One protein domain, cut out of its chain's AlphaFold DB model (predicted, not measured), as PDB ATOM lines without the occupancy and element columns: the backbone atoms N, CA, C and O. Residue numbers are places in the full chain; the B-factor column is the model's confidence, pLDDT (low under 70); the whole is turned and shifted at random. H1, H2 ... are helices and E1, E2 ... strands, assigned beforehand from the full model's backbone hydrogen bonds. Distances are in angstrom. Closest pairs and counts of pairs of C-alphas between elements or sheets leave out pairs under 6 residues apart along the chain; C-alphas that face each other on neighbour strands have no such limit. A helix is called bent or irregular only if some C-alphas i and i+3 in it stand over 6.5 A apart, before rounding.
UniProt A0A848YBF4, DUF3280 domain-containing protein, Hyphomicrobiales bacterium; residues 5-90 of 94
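This is residues 5 to 90 of the 94 residues of the protein "DUF3280 domain-containing protein" of Hyphomicrobiales bacterium (UniProt A0A848YBF4). A long, twisted sheet, E1 - E2 - E3, has H3 over one face; H2 packs near the start of E1, with H1 beyond it, off the sheet. The printed part has 86 residues, ordered H1 H2 E1 E2 E3 H3, of mixed class; the strands form a meander, each antiparallel to the one before. It is only just compact, close to loose: radius of gyration of the C-alphas 13.9 A, spans 37 by 28 by 20 A.

E1 is residues 34 to 42, 26.0 A; E2 47 to 56, 30.2 A; E3 62 to 71, 27.1 A. H3, 75 to 89, 20.5 A, ends at (-48.463, -20.847, 33.293). H2 is 22 to 29, 11.0 A. H1, 5 to 13, 14.3 A, begins at (-46.353, -17.103, 63.747) and is irregular: C-alphas 5 and 8 are 7.9 A apart.

Within hydrogen-bond range are N 37 and O 53, 2.9 A, in hairpin E1 and E2, and N 52 and O 66, 2.8 A, in hairpin E2 and E3. H3 is on the sheet, over E2 and E3, height 8.5 A; its closest C-alphas to E3 are Gly 81 and Ile 70, 6.2 A. H2 is on it over E1, closest C-alphas Ala 27 and Val 35, 6.3 A. H1 and H2 are close but not clearly touching, closest C-alphas Leu 13 and Cys 22, 7.5 A. Every O i to N i+4 pair is within range in H2 and H3, 4 of 5 in H1.

The farthest C-alphas, Gly 31 and Leu 46, are 38.8 A apart. The printed part has no cut, no link is long, and no printed residue is under 70.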
ATOM      1  N   SER A   5     -46.178 -16.089  62.696       92.00
ATOM      2  CA  SER A   5     -46.353 -17.103  63.747       92.00
ATOM      3  C   SER A   5     -45.732 -18.472  63.442       92.00
ATOM      4  O   SER A   5     -45.554 -19.265  64.365       92.00
ATOM      5  N   VAL A   6     -45.399 -18.762  62.179       92.06
ATOM      6  CA  VAL A   6     -44.783 -20.033  61.751       92.06
ATOM      7  C   VAL A   6     -43.379 -19.855  61.159       92.06
ATOM      8  O   VAL A   6     -42.821 -20.807  60.619       92.06
ATOM      9  N   ALA A   7     -42.789 -18.659  61.243       92.06
ATOM     10  CA  ALA A   7     -41.498 -18.362  60.615       92.06
ATOM     11  C   ALA A   7     -40.368 -19.288  61.110       92.06
ATOM     12  O   ALA A   7     -39.673 -19.899  60.298       92.06
ATOM     13  N   ASP A   8     -40.249 -19.472  62.428       95.12
ATOM     14  CA  ASP A   8     -39.235 -20.350  63.034       95.12
ATOM     15  C   ASP A   8     -39.403 -21.821  62.628       95.12
ATOM     16  O   ASP A   8     -38.437 -22.583  62.567       95.12
ATOM     17  N   GLU A   9     -40.639 -22.248  62.378       92.56
ATOM     18  CA  GLU A   9     -40.946 -23.600  61.916       92.56
ATOM     19  C   GLU A   9     -40.578 -23.779  60.440       92.56
ATOM     20  O   GLU A   9     -39.944 -24.776  60.094       92.56
ATOM     21  N   ILE A  10     -40.906 -22.805  59.584       92.00
ATOM     22  CA  ILE A  10     -40.513 -22.798  58.166       92.00
ATOM     23  C   ILE A  10     -38.990 -22.884  58.027       92.00
ATOM     24  O   ILE A  10     -38.490 -23.644  57.193       92.00
ATOM     25  N   GLU A  11     -38.253 -22.151  58.861       93.12
ATOM     26  CA  GLU A  11     -36.791 -22.192  58.860       93.12
ATOM     27  C   GLU A  11     -36.274 -23.589  59.243       93.12
ATOM     28  O   GLU A  11     -35.442 -24.161  58.542       93.12
ATOM     29  N   LYS A  12     -36.832 -24.209  60.292       94.25
ATOM     30  CA  LYS A  12     -36.449 -25.569  60.726       94.25
ATOM     31  C   LYS A  12     -36.779 -26.655  59.704       94.25
ATOM     32  O   LYS A  12     -36.075 -27.659  59.632       94.25
ATOM     33  N   LEU A  13     -37.857 -26.483  58.945       93.50
ATOM     34  CA  LEU A  13     -38.309 -27.433  57.925       93.50
ATOM     35  C   LEU A  13     -37.634 -27.217  56.568       93.50
ATOM     36  O   LEU A  13     -37.856 -27.996  55.634       93.50
ATOM     37  N   SER A  14     -36.824 -26.168  56.434       91.19
ATOM     38  CA  SER A  14     -36.146 -25.872  55.185       91.19
ATOM     39  C   SER A  14     -35.075 -26.926  54.866       91.19
ATOM     40  O   SER A  14     -34.330 -27.362  55.741       91.19
ATOM     41  N   PRO A  15     -34.952 -27.340  53.593       92.00
ATOM     42  CA  PRO A  15     -35.706 -26.847  52.446       92.00
ATOM     43  C   PRO A  15     -37.077 -27.536  52.289       92.00
ATOM     44  O   PRO A  15     -37.169 -28.765  52.242       92.00
ATOM     45  N   LEU A  16     -38.137 -26.742  52.100       92.06
ATOM     46  CA  LEU A  16     -39.527 -27.225  52.064       92.06
ATOM     47  C   LEU A  16     -39.807 -28.251  50.948       92.06
ATOM     48  O   LEU A  16     -40.686 -29.095  51.087       92.06
ATOM     49  N   GLN A  17     -39.030 -28.276  49.858       91.19
ATOM     50  CA  GLN A  17     -39.165 -29.324  48.834       91.19
ATOM     51  C   GLN A  17     -38.737 -30.725  49.293       91.19
ATOM     52  O   GLN A  17     -38.941 -31.690  48.563       91.19
ATOM     53  N   ARG A  18     -38.138 -30.857  50.483       92.69
ATOM     54  CA  ARG A  18     -37.712 -32.139  51.069       92.69
ATOM     55  C   ARG A  18     -38.441 -32.488  52.364       92.69
ATOM     56  O   ARG A  18     -38.144 -33.516  52.957       92.69
ATOM     57  N   CYS A  19     -39.409 -31.678  52.785       91.56
ATOM     58  CA  CYS A  19     -40.082 -31.852  54.071       91.56
ATOM     59  C   CYS A  19     -41.316 -32.773  54.024       91.56
ATOM     60  O   CYS A  19     -42.127 -32.760  54.944       91.56
ATOM     61  N   ASN A  20     -41.492 -33.547  52.946       89.62
ATOM     62  CA  ASN A  20     -42.576 -34.522  52.795       89.62
ATOM     63  C   ASN A  20     -43.996 -33.952  53.033       89.62
ATOM     64  O   ASN A  20     -44.811 -34.560  53.718       89.62
ATOM     65  N   GLY A  21     -44.291 -32.775  52.466       91.38
ATOM     66  CA  GLY A  21     -45.630 -32.173  52.516       91.38
ATOM     67  C   GLY A  21     -45.883 -31.225  53.689       91.38
ATOM     68  O   GLY A  21     -47.006 -30.753  53.837       91.38
ATOM     69  N   CYS A  22     -44.861 -30.877  54.477       94.06
ATOM     70  CA  CYS A  22     -45.008 -29.917  55.575       94.06
ATOM     71  C   CYS A  22     -45.581 -28.552  55.142       94.06
ATOM     72  O   CYS A  22     -46.247 -27.879  55.922       94.06
ATOM     73  N   ASP A  23     -45.362 -28.136  53.894       93.69
ATOM     74  CA  ASP A  23     -45.903 -26.891  53.359       93.69
ATOM     75  C   ASP A  23     -47.435 -26.933  53.219       93.69
ATOM     76  O   ASP A  23     -48.095 -25.916  53.432       93.69
ATOM     77  N   ILE A  24     -48.009 -28.114  52.950       95.81
ATOM     78  CA  ILE A  24     -49.459 -28.338  52.994       95.81
ATOM     79  C   ILE A  24     -49.951 -28.191  54.434       95.81
ATOM     80  O   ILE A  24     -50.961 -27.536  54.670       95.81
ATOM     81  N   ASP A  25     -49.245 -28.770  55.405       94.75
ATOM     82  CA  ASP A  25     -49.663 -28.718  56.808       94.75
ATOM     83  C   ASP A  25     -49.577 -27.305  57.388       94.75
ATOM     84  O   ASP A  25     -50.460 -26.898  58.144       94.75
ATOM     85  N   ILE A  26     -48.578 -26.522  56.981       94.25
ATOM     86  CA  ILE A  26     -48.513 -25.091  57.282       94.25
ATOM     87  C   ILE A  26     -49.700 -24.371  56.630       94.25
ATOM     88  O   ILE A  26     -50.424 -23.652  57.317       94.25
ATOM     89  N   ALA A  27     -49.961 -24.600  55.339       94.38
ATOM     90  CA  ALA A  27     -51.063 -23.961  54.617       94.38
ATOM     91  C   ALA A  27     -52.447 -24.264  55.227       94.38
ATOM     92  O   ALA A  27     -53.283 -23.362  55.325       94.38
ATOM     93  N   LYS A  28     -52.669 -25.493  55.723       94.69
ATOM     94  CA  LYS A  28     -53.892 -25.881  56.452       94.69
ATOM     95  C   LYS A  28     -54.148 -24.991  57.666       94.69
ATOM     96  O   LYS A  28     -55.290 -24.594  57.887       94.69
ATOM     97  N   ARG A  29     -53.112 -24.645  58.442       92.88
ATOM     98  CA  ARG A  29     -53.260 -23.808  59.653       92.88
ATOM     99  C   ARG A  29     -53.754 -22.399  59.342       92.88
ATOM    100  O   ARG A  29     -54.397 -21.786  60.185       92.88
ATOM    101  N   PHE A  30     -53.489 -21.911  58.133       93.50
ATOM    102  CA  PHE A  30     -53.965 -20.612  57.661       93.50
ATOM    103  C   PHE A  30     -55.274 -20.689  56.863       93.50
ATOM    104  O   PHE A  30     -55.707 -19.678  56.312       93.50
ATOM    105  N   GLY A  31     -55.910 -21.865  56.789       93.62
ATOM    106  CA  GLY A  31     -57.168 -22.054  56.066       93.62
ATOM    107  C   GLY A  31     -57.048 -21.853  54.553       93.62
ATOM    108  O   GLY A  31     -58.024 -21.476  53.915       93.62
ATOM    109  N   ALA A  32     -55.859 -22.055  53.977       94.81
ATOM    110  CA  ALA A  32     -55.656 -21.920  52.540       94.81
ATOM    111  C   ALA A  32     -56.228 -23.127  51.779       94.81
ATOM    112  O   ALA A  32     -56.060 -24.268  52.204       94.81
ATOM    113  N   ASP A  33     -56.841 -22.889  50.616       94.62
ATOM    114  CA  ASP A  33     -57.271 -23.968  49.711       94.62
ATOM    115  C   ASP A  33     -56.104 -24.533  48.886       94.62
ATOM    116  O   ASP A  33     -56.073 -25.722  48.564       94.62
ATOM    117  N   TYR A  34     -55.116 -23.688  48.582       94.62
ATOM    118  CA  TYR A  34     -53.961 -24.033  47.758       94.62
ATOM    119  C   TYR A  34     -52.653 -23.557  48.380       94.62
ATOM    120  O   TYR A  34     -52.598 -22.514  49.031       94.62
ATOM    121  N   VAL A  35     -51.575 -24.288  48.097       94.38
ATOM    122  CA  VAL A  35     -50.203 -23.889  48.423       94.38
ATOM    123  C   VAL A  35     -49.341 -23.921  47.168       94.38
ATOM    124  O   VAL A  35     -49.453 -24.830  46.342       94.38
ATOM    125  N   VAL A  36     -48.485 -22.908  47.009       94.38
ATOM    126  CA  VAL A  36     -47.485 -22.856  45.938       94.38
ATOM    127  C   VAL A  36     -46.101 -22.964  46.555       94.38
ATOM    128  O   VAL A  36     -45.664 -22.059  47.262       94.38
ATOM    129  N   LEU A  37     -45.393 -24.046  46.245       94.44
ATOM    130  CA  LEU A  37     -43.991 -24.207  46.610       94.44
ATOM    131  C   LEU A  37     -43.101 -23.768  45.445       94.44
ATOM    132  O   LEU A  37     -43.181 -24.332  44.353       94.44
ATOM    133  N   GLY A  38     -42.245 -22.775  45.688       94.31
ATOM    134  CA  GLY A  38     -41.232 -22.322  44.738       94.31
ATOM    135  C   GLY A  38     -39.859 -22.918  45.034       94.31
ATOM    136  O   GLY A  38     -39.398 -22.865  46.170       94.31
ATOM    137  N   VAL A  39     -39.191 -23.454  44.013       95.25
ATOM    138  CA  VAL A  39     -37.827 -23.993  44.113       95.25
ATOM    139  C   VAL A  39     -36.965 -23.397  43.009       95.25
ATOM    140  O   VAL A  39     -37.339 -23.437  41.838       95.25
ATOM    141  N   VAL A  40     -35.802 -22.861  43.378       94.56
ATOM    142  CA  VAL A  40     -34.801 -22.377  42.420       94.56
ATOM    143  C   VAL A  40     -33.650 -23.372  42.365       94.56
ATOM    144  O   VAL A  40     -32.910 -23.535  43.335       94.56
ATOM    145  N   TYR A  41     -33.479 -24.022  41.220       94.94
ATOM    146  CA  TYR A  41     -32.327 -24.869  40.946       94.94
ATOM    147  C   TYR A  41     -31.233 -24.034  40.292       94.94
ATOM    148  O   TYR A  41     -31.332 -23.605  39.138       94.94
ATOM    149  N   LYS A  42     -30.158 -23.797  41.043       94.94
ATOM    150  CA  LYS A  42     -28.965 -23.139  40.521       94.94
ATOM    151  C   LYS A  42     -28.066 -24.170  39.844       94.94
ATOM    152  O   LYS A  42     -27.290 -24.843  40.512       94.94
ATOM    153  N   VAL A  43     -28.154 -24.258  38.518       94.75
ATOM    154  CA  VAL A  43     -27.257 -25.106  37.716       94.75
ATOM    155  C   VAL A  43     -25.897 -24.418  37.539       94.75
ATOM    156  O   VAL A  43     -24.853 -25.042  37.685       94.75
ATOM    157  N   SER A  44     -25.893 -23.109  37.267       93.94
ATOM    158  CA  SER A  44     -24.698 -22.253  37.241       93.94
ATOM    159  C   SER A  44     -25.062 -20.791  37.539       93.94
ATOM    160  O   SER A  44     -26.222 -20.460  37.763       93.94
ATOM    161  N   ASN A  45     -24.085 -19.876  37.522       92.12
ATOM    162  CA  ASN A  45     -24.383 -18.436  37.572       92.12
ATOM    163  C   ASN A  45     -25.059 -17.922  36.286       92.12
ATOM    164  O   ASN A  45     -25.717 -16.883  36.317       92.12
ATOM    165  N   LEU A  46     -24.900 -18.634  35.163       94.00
ATOM    166  CA  LEU A  46     -25.505 -18.266  33.885       94.00
ATOM    167  C   LEU A  46     -26.885 -18.896  33.693       94.00
ATOM    168  O   LEU A  46     -27.733 -18.246  33.100       94.00
ATOM    169  N   ILE A  47     -27.113 -20.128  34.154       96.00
ATOM    170  CA  ILE A  47     -28.346 -20.892  33.907       96.00
ATOM    171  C   ILE A  47     -28.952 -21.322  35.241       96.00
ATOM    172  O   ILE A  47     -28.307 -22.029  36.018       96.00
ATOM    173  N   LEU A  48     -30.194 -20.907  35.484       97.38
ATOM    174  CA  LEU A  48     -30.995 -21.325  36.630       97.38
ATOM    175  C   LEU A  48     -32.363 -21.796  36.149       97.38
ATOM    176  O   LEU A  48     -32.860 -21.331  35.122       97.38
ATOM    177  N   GLU A  49     -32.982 -22.673  36.926       97.38
ATOM    178  CA  GLU A  49     -34.346 -23.140  36.707       97.38
ATOM    179  C   GLU A  49     -35.224 -22.749  37.894       97.38
ATOM    180  O   GLU A  49     -34.816 -22.867  39.048       97.38
ATOM    181  N   ILE A  50     -36.429 -22.262  37.614       97.50
ATOM    182  CA  ILE A  50     -37.430 -21.926  38.628       97.50
ATOM    183  C   ILE A  50     -38.593 -22.887  38.450       97.50
ATOM    184  O   ILE A  50     -39.180 -22.940  37.373       97.50
ATOM    185  N   HIS A  51     -38.932 -23.614  39.510       96.75
ATOM    186  CA  HIS A  51     -40.076 -24.515  39.583       96.75
ATOM    187  C   HIS A  51     -41.109 -23.945  40.545       96.75
ATOM    188  O   HIS A  51     -40.760 -23.489  41.631       96.75
ATOM    189  N   LEU A  52     -42.380 -24.026  40.167       96.19
ATOM    190  CA  LEU A  52     -43.529 -23.756  41.018       96.19
ATOM    191  C   LEU A  52     -44.426 -24.993  41.040       96.19
ATOM    192  O   LEU A  52     -44.852 -25.471  39.986       96.19
ATOM    193  N   TYR A  53     -44.739 -25.480  42.234       94.56
ATOM    194  CA  TYR A  53     -45.655 -26.594  42.461       94.56
ATOM    195  C   TYR A  53     -46.924 -26.062  43.118       94.56
ATOM    196  O   TYR A  53     -46.877 -25.636  44.268       94.56
ATOM    197  N   LEU A  54     -48.042 -26.076  42.393       95.12
ATOM    198  CA  LEU A  54     -49.363 -25.765  42.931       95.12
ATOM    199  C   LEU A  54     -49.985 -27.051  43.468       95.12
ATOM    200  O   LEU A  54     -50.141 -28.019  42.719       95.12
ATOM    201  N   ARG A  55     -50.361 -27.049  44.744       94.56
ATOM    202  CA  ARG A  55     -50.987 -28.189  45.411       94.56
ATOM    203  C   ARG A  55     -52.313 -27.817  46.046       94.56
ATOM    204  O   ARG A  55     -52.461 -26.719  46.578       94.56
ATOM    205  N   ASP A  56     -53.241 -28.761  45.998       95.56
ATOM    206  CA  ASP A  56     -54.488 -28.726  46.751       95.56
ATOM    207  C   ASP A  56     -54.210 -29.077  48.216       95.56
ATOM    208  O   ASP A  56     -53.615 -30.113  48.515       95.56
ATOM    209  N   VAL A  57     -54.616 -28.209  49.138       96.44
ATOM    210  CA  VAL A  57     -54.301 -28.364  50.566       96.44
ATOM    211  C   VAL A  57     -55.145 -29.465  51.222       96.44
ATOM    212  O   VAL A  57     -54.697 -30.104  52.178       96.44
ATOM    213  N   LYS A  58     -56.352 -29.724  50.702       95.38
ATOM    214  CA  LYS A  58     -57.292 -30.711  51.257       95.38
ATOM    215  C   LYS A  58     -56.859 -32.139  50.931       95.38
ATOM    216  O   LYS A  58     -56.885 -33.006  51.797       95.38
ATOM    217  N   THR A  59     -56.455 -32.370  49.689       95.12
ATOM    218  CA  THR A  59     -56.116 -33.689  49.136       95.12
ATOM    219  C   THR A  59     -54.613 -33.941  49.065       95.12
ATOM    220  O   THR A  59     -54.194 -35.090  48.946       95.12
ATOM    221  N   GLY A  60     -53.792 -32.888  49.107       92.75
ATOM    222  CA  GLY A  60     -52.343 -32.955  48.918       92.75
ATOM    223  C   GLY A  60     -51.897 -33.160  47.466       92.75
ATOM    224  O   GLY A  60     -50.698 -33.278  47.207       92.75
ATOM    225  N   GLN A  61     -52.828 -33.203  46.508       94.06
ATOM    226  CA  GLN A  61     -52.506 -33.450  45.103       94.06
ATOM    227  C   GLN A  61     -51.777 -32.264  44.471       94.06
ATOM    228  O   GLN A  61     -52.121 -31.105  44.698       94.06
ATOM    229  N   VAL A  62     -50.793 -32.556  43.617       93.12
ATOM    230  CA  VAL A  62     -50.177 -31.552  42.740       93.12
ATOM    231  C   VAL A  62     -51.134 -31.265  41.593       93.12
ATOM    232  O   VAL A  62     -51.318 -32.096  40.709       93.12
ATOM    233  N   LEU A  63     -51.732 -30.077  41.606       93.88
ATOM    234  CA  LEU A  63     -52.663 -29.623  40.575       93.88
ATOM    235  C   LEU A  63     -51.937 -29.104  39.337       93.88
ATOM    236  O   LEU A  63     -52.446 -29.195  38.223       93.88
ATOM    237  N   ASN A  64     -50.759 -28.512  39.531       93.44
ATOM    238  CA  ASN A  64     -49.963 -27.975  38.439       93.44
ATOM    239  C   ASN A  64     -48.483 -27.916  38.830       93.44
ATOM    240  O   ASN A  64     -48.133 -27.573  39.961       93.44
ATOM    241  N   HIS A  65     -47.609 -28.199  37.869       94.81
ATOM    242  CA  HIS A  65     -46.171 -27.998  37.982       94.81
ATOM    243  C   HIS A  65     -45.711 -27.126  36.818       94.81
ATOM    244  O   HIS A  65     -45.832 -27.486  35.648       94.81
ATOM    245  N   MET A  66     -45.193 -25.948  37.147       95.31
ATOM    246  CA  MET A  66     -44.769 -24.947  36.176       95.31
ATOM    247  C   MET A  66     -43.275 -24.721  36.345       95.31
ATOM    248  O   MET A  66     -42.799 -24.573  37.469       95.31
ATOM    249  N   HIS A  67     -42.532 -24.663  35.246       96.81
ATOM    250  CA  HIS A  67     -41.102 -24.390  35.304       96.81
ATOM    251  C   HIS A  67     -40.637 -23.530  34.130       96.81
ATOM    252  O   HIS A  67     -41.291 -23.438  33.086       96.81
ATOM    253  N   THR A  68     -39.532 -22.824  34.341       97.31
ATOM    254  CA  THR A  68     -38.850 -22.048  33.307       97.31
ATOM    255  C   THR A  68     -37.365 -21.966  33.619       97.31
ATOM    256  O   THR A  68     -36.968 -22.000  34.784       97.31
ATOM    257  N   ASN A  69     -36.555 -21.802  32.577       96.94
ATOM    258  CA  ASN A  69     -35.152 -21.454  32.729       96.94
ATOM    259  C   ASN A  69     -34.961 -19.940  32.589       96.94
ATOM    260  O   ASN A  69     -35.649 -19.263  31.825       96.94
ATOM    261  N   ILE A  70     -34.009 -19.406  33.342       97.25
ATOM    262  CA  ILE A  70     -33.580 -18.015  33.236       97.25
ATOM    263  C   ILE A  70     -32.081 -17.951  32.976       97.25
ATOM    264  O   ILE A  70     -31.322 -18.850  33.347       97.25
ATOM    265  N   ARG A  71     -31.659 -16.846  32.353       96.44
ATOM    266  CA  ARG A  71     -30.245 -16.507  32.209       96.44
ATOM    267  C   ARG A  71     -29.841 -15.431  33.215       96.44
ATOM    268  O   ARG A  71     -30.498 -14.394  33.298       96.44
ATOM    269  N   GLY A  72     -28.747 -15.681  33.929       94.56
ATOM    270  CA  GLY A  72     -28.168 -14.796  34.943       94.56
ATOM    271  C   GLY A  72     -28.726 -15.007  36.355       94.56
ATOM    272  O   GLY A  72     -29.904 -15.315  36.536       94.56
ATOM    273  N   ASN A  73     -27.871 -14.792  37.357       96.00
ATOM    274  CA  ASN A  73     -28.178 -14.927  38.781       96.00
ATOM    275  C   ASN A  73     -28.334 -13.553  39.459       96.00
ATOM    276  O   ASN A  73     -27.446 -13.114  40.184       96.00
ATOM    277  N   THR A  74     -29.429 -12.853  39.160       95.88
ATOM    278  CA  THR A  74     -29.727 -11.515  39.693       95.88
ATOM    279  C   THR A  74     -31.183 -11.443  40.129       95.88
ATOM    280  O   THR A  74     -32.032 -12.103  39.528       95.88
ATOM    281  N   ASP A  75     -31.507 -10.570  41.078       95.69
ATOM    282  CA  ASP A  75     -32.889 -10.372  41.530       95.69
ATOM    283  C   ASP A  75     -33.838 -10.056  40.366       95.69
ATOM    284  O   ASP A  75     -34.949 -10.580  40.286       95.69
ATOM    285  N   ASN A  76     -33.381  -9.260  39.392       97.25
ATOM    286  CA  ASN A  76     -34.174  -8.934  38.210       97.25
ATOM    287  C   ASN A  76     -34.452 -10.164  37.326       97.25
ATOM    288  O   ASN A  76     -35.581 -10.343  36.864       97.25
ATOM    289  N   SER A  77     -33.457 -11.027  37.080       96.19
ATOM    290  CA  SER A  77     -33.671 -12.247  36.284       96.19
ATOM    291  C   SER A  77     -34.605 -13.226  36.999       96.19
ATOM    292  O   SER A  77     -35.499 -13.782  36.355       96.19
ATOM    293  N   TRP A  78     -34.475 -13.363  38.321       95.81
ATOM    294  CA  TRP A  78     -35.348 -14.195  39.152       95.81
ATOM    295  C   TRP A  78     -36.793 -13.690  39.129       95.81
ATOM    296  O   TRP A  78     -37.711 -14.437  38.782       95.81
ATOM    297  N   LEU A  79     -37.004 -12.398  39.405       96.50
ATOM    298  CA  LEU A  79     -38.332 -11.782  39.406       96.50
ATOM    299  C   LEU A  79     -39.002 -11.846  38.031       96.50
ATOM    300  O   LEU A  79     -40.209 -12.077  37.949       96.50
ATOM    301  N   ARG A  80     -38.253 -11.659  36.935       97.31
ATOM    302  CA  ARG A  80     -38.804 -11.805  35.577       97.31
ATOM    303  C   ARG A  80     -39.247 -13.237  35.292       97.31
ATOM    304  O   ARG A  80     -40.343 -13.410  34.765       97.31
ATOM    305  N   GLY A  81     -38.436 -14.234  35.654       96.69
ATOM    306  CA  GLY A  81     -38.791 -15.647  35.495       96.69
ATOM    307  C   GLY A  81     -40.052 -16.010  36.275       96.69
ATOM    308  O   GLY A  81     -41.007 -16.537  35.703       96.69
ATOM    309  N   LEU A  82     -40.104 -15.628  37.554       95.69
ATOM    310  CA  LEU A  82     -41.253 -15.881  38.422       95.69
ATOM    311  C   LEU A  82     -42.537 -15.213  37.902       95.69
ATOM    312  O   LEU A  82     -43.570 -15.867  37.770       95.69
ATOM    313  N   ARG A  83     -42.478 -13.921  37.543       95.75
ATOM    314  CA  ARG A  83     -43.632 -13.193  36.984       95.75
ATOM    315  C   ARG A  83     -44.114 -13.809  35.678       95.75
ATOM    316  O   ARG A  83     -45.318 -13.856  35.436       95.75
ATOM    317  N   TRP A  84     -43.196 -14.272  34.832       96.75
ATOM    318  CA  TRP A  84     -43.564 -14.923  33.583       96.75
ATOM    319  C   TRP A  84     -44.287 -16.252  33.831       96.75
ATOM    320  O   TRP A  84     -45.311 -16.486  33.190       96.75
ATOM    321  N   LEU A  85     -43.825 -17.076  34.783       96.06
ATOM    322  CA  LEU A  85     -44.523 -18.306  35.180       96.06
ATOM    323  C   LEU A  85     -45.940 -18.006  35.662       96.06
ATOM    324  O   LEU A  85     -46.896 -18.581  35.149       96.06
ATOM    325  N   ILE A  86     -46.086 -17.060  36.588       93.12
ATOM    326  CA  ILE A  86     -47.397 -16.694  37.131       93.12
ATOM    327  C   ILE A  86     -48.316 -16.193  36.012       93.12
ATOM    328  O   ILE A  86     -49.425 -16.687  35.856       93.12
ATOM    329  N   LYS A  87     -47.844 -15.269  35.168       94.00
ATOM    330  CA  LYS A  87     -48.664 -14.681  34.100       94.00
ATOM    331  C   LYS A  87     -49.090 -15.688  33.027       94.00
ATOM    332  O   LYS A  87     -50.173 -15.549  32.471       94.00
ATOM    333  N   ASN A  88     -48.230 -16.646  32.673       94.62
ATOM    334  CA  ASN A  88     -48.409 -17.455  31.457       94.62
ATOM    335  C   ASN A  88     -48.650 -18.945  31.716       94.62
ATOM    336  O   ASN A  88     -48.933 -19.688  30.768       94.62
ATOM    337  N   ARG A  89     -48.439 -19.418  32.947       92.88
ATOM    338  CA  ARG A  89     -48.463 -20.847  33.293       92.88
ATOM    339  C   ARG A  89     -49.320 -21.156  34.517       92.88
ATOM    340  O   ARG A  89     -49.838 -22.270  34.585       92.88
ATOM    341  N   LEU A  90     -49.533 -20.196  35.420       88.56
ATOM    342  CA  LEU A  90     -50.471 -20.371  36.524       88.56
ATOM    343  C   LEU A  90     -51.903 -20.254  36.000       88.56
ATOM    344  O   LEU A  90     -52.406 -19.166  35.731       88.56
TER     345      LEU A  90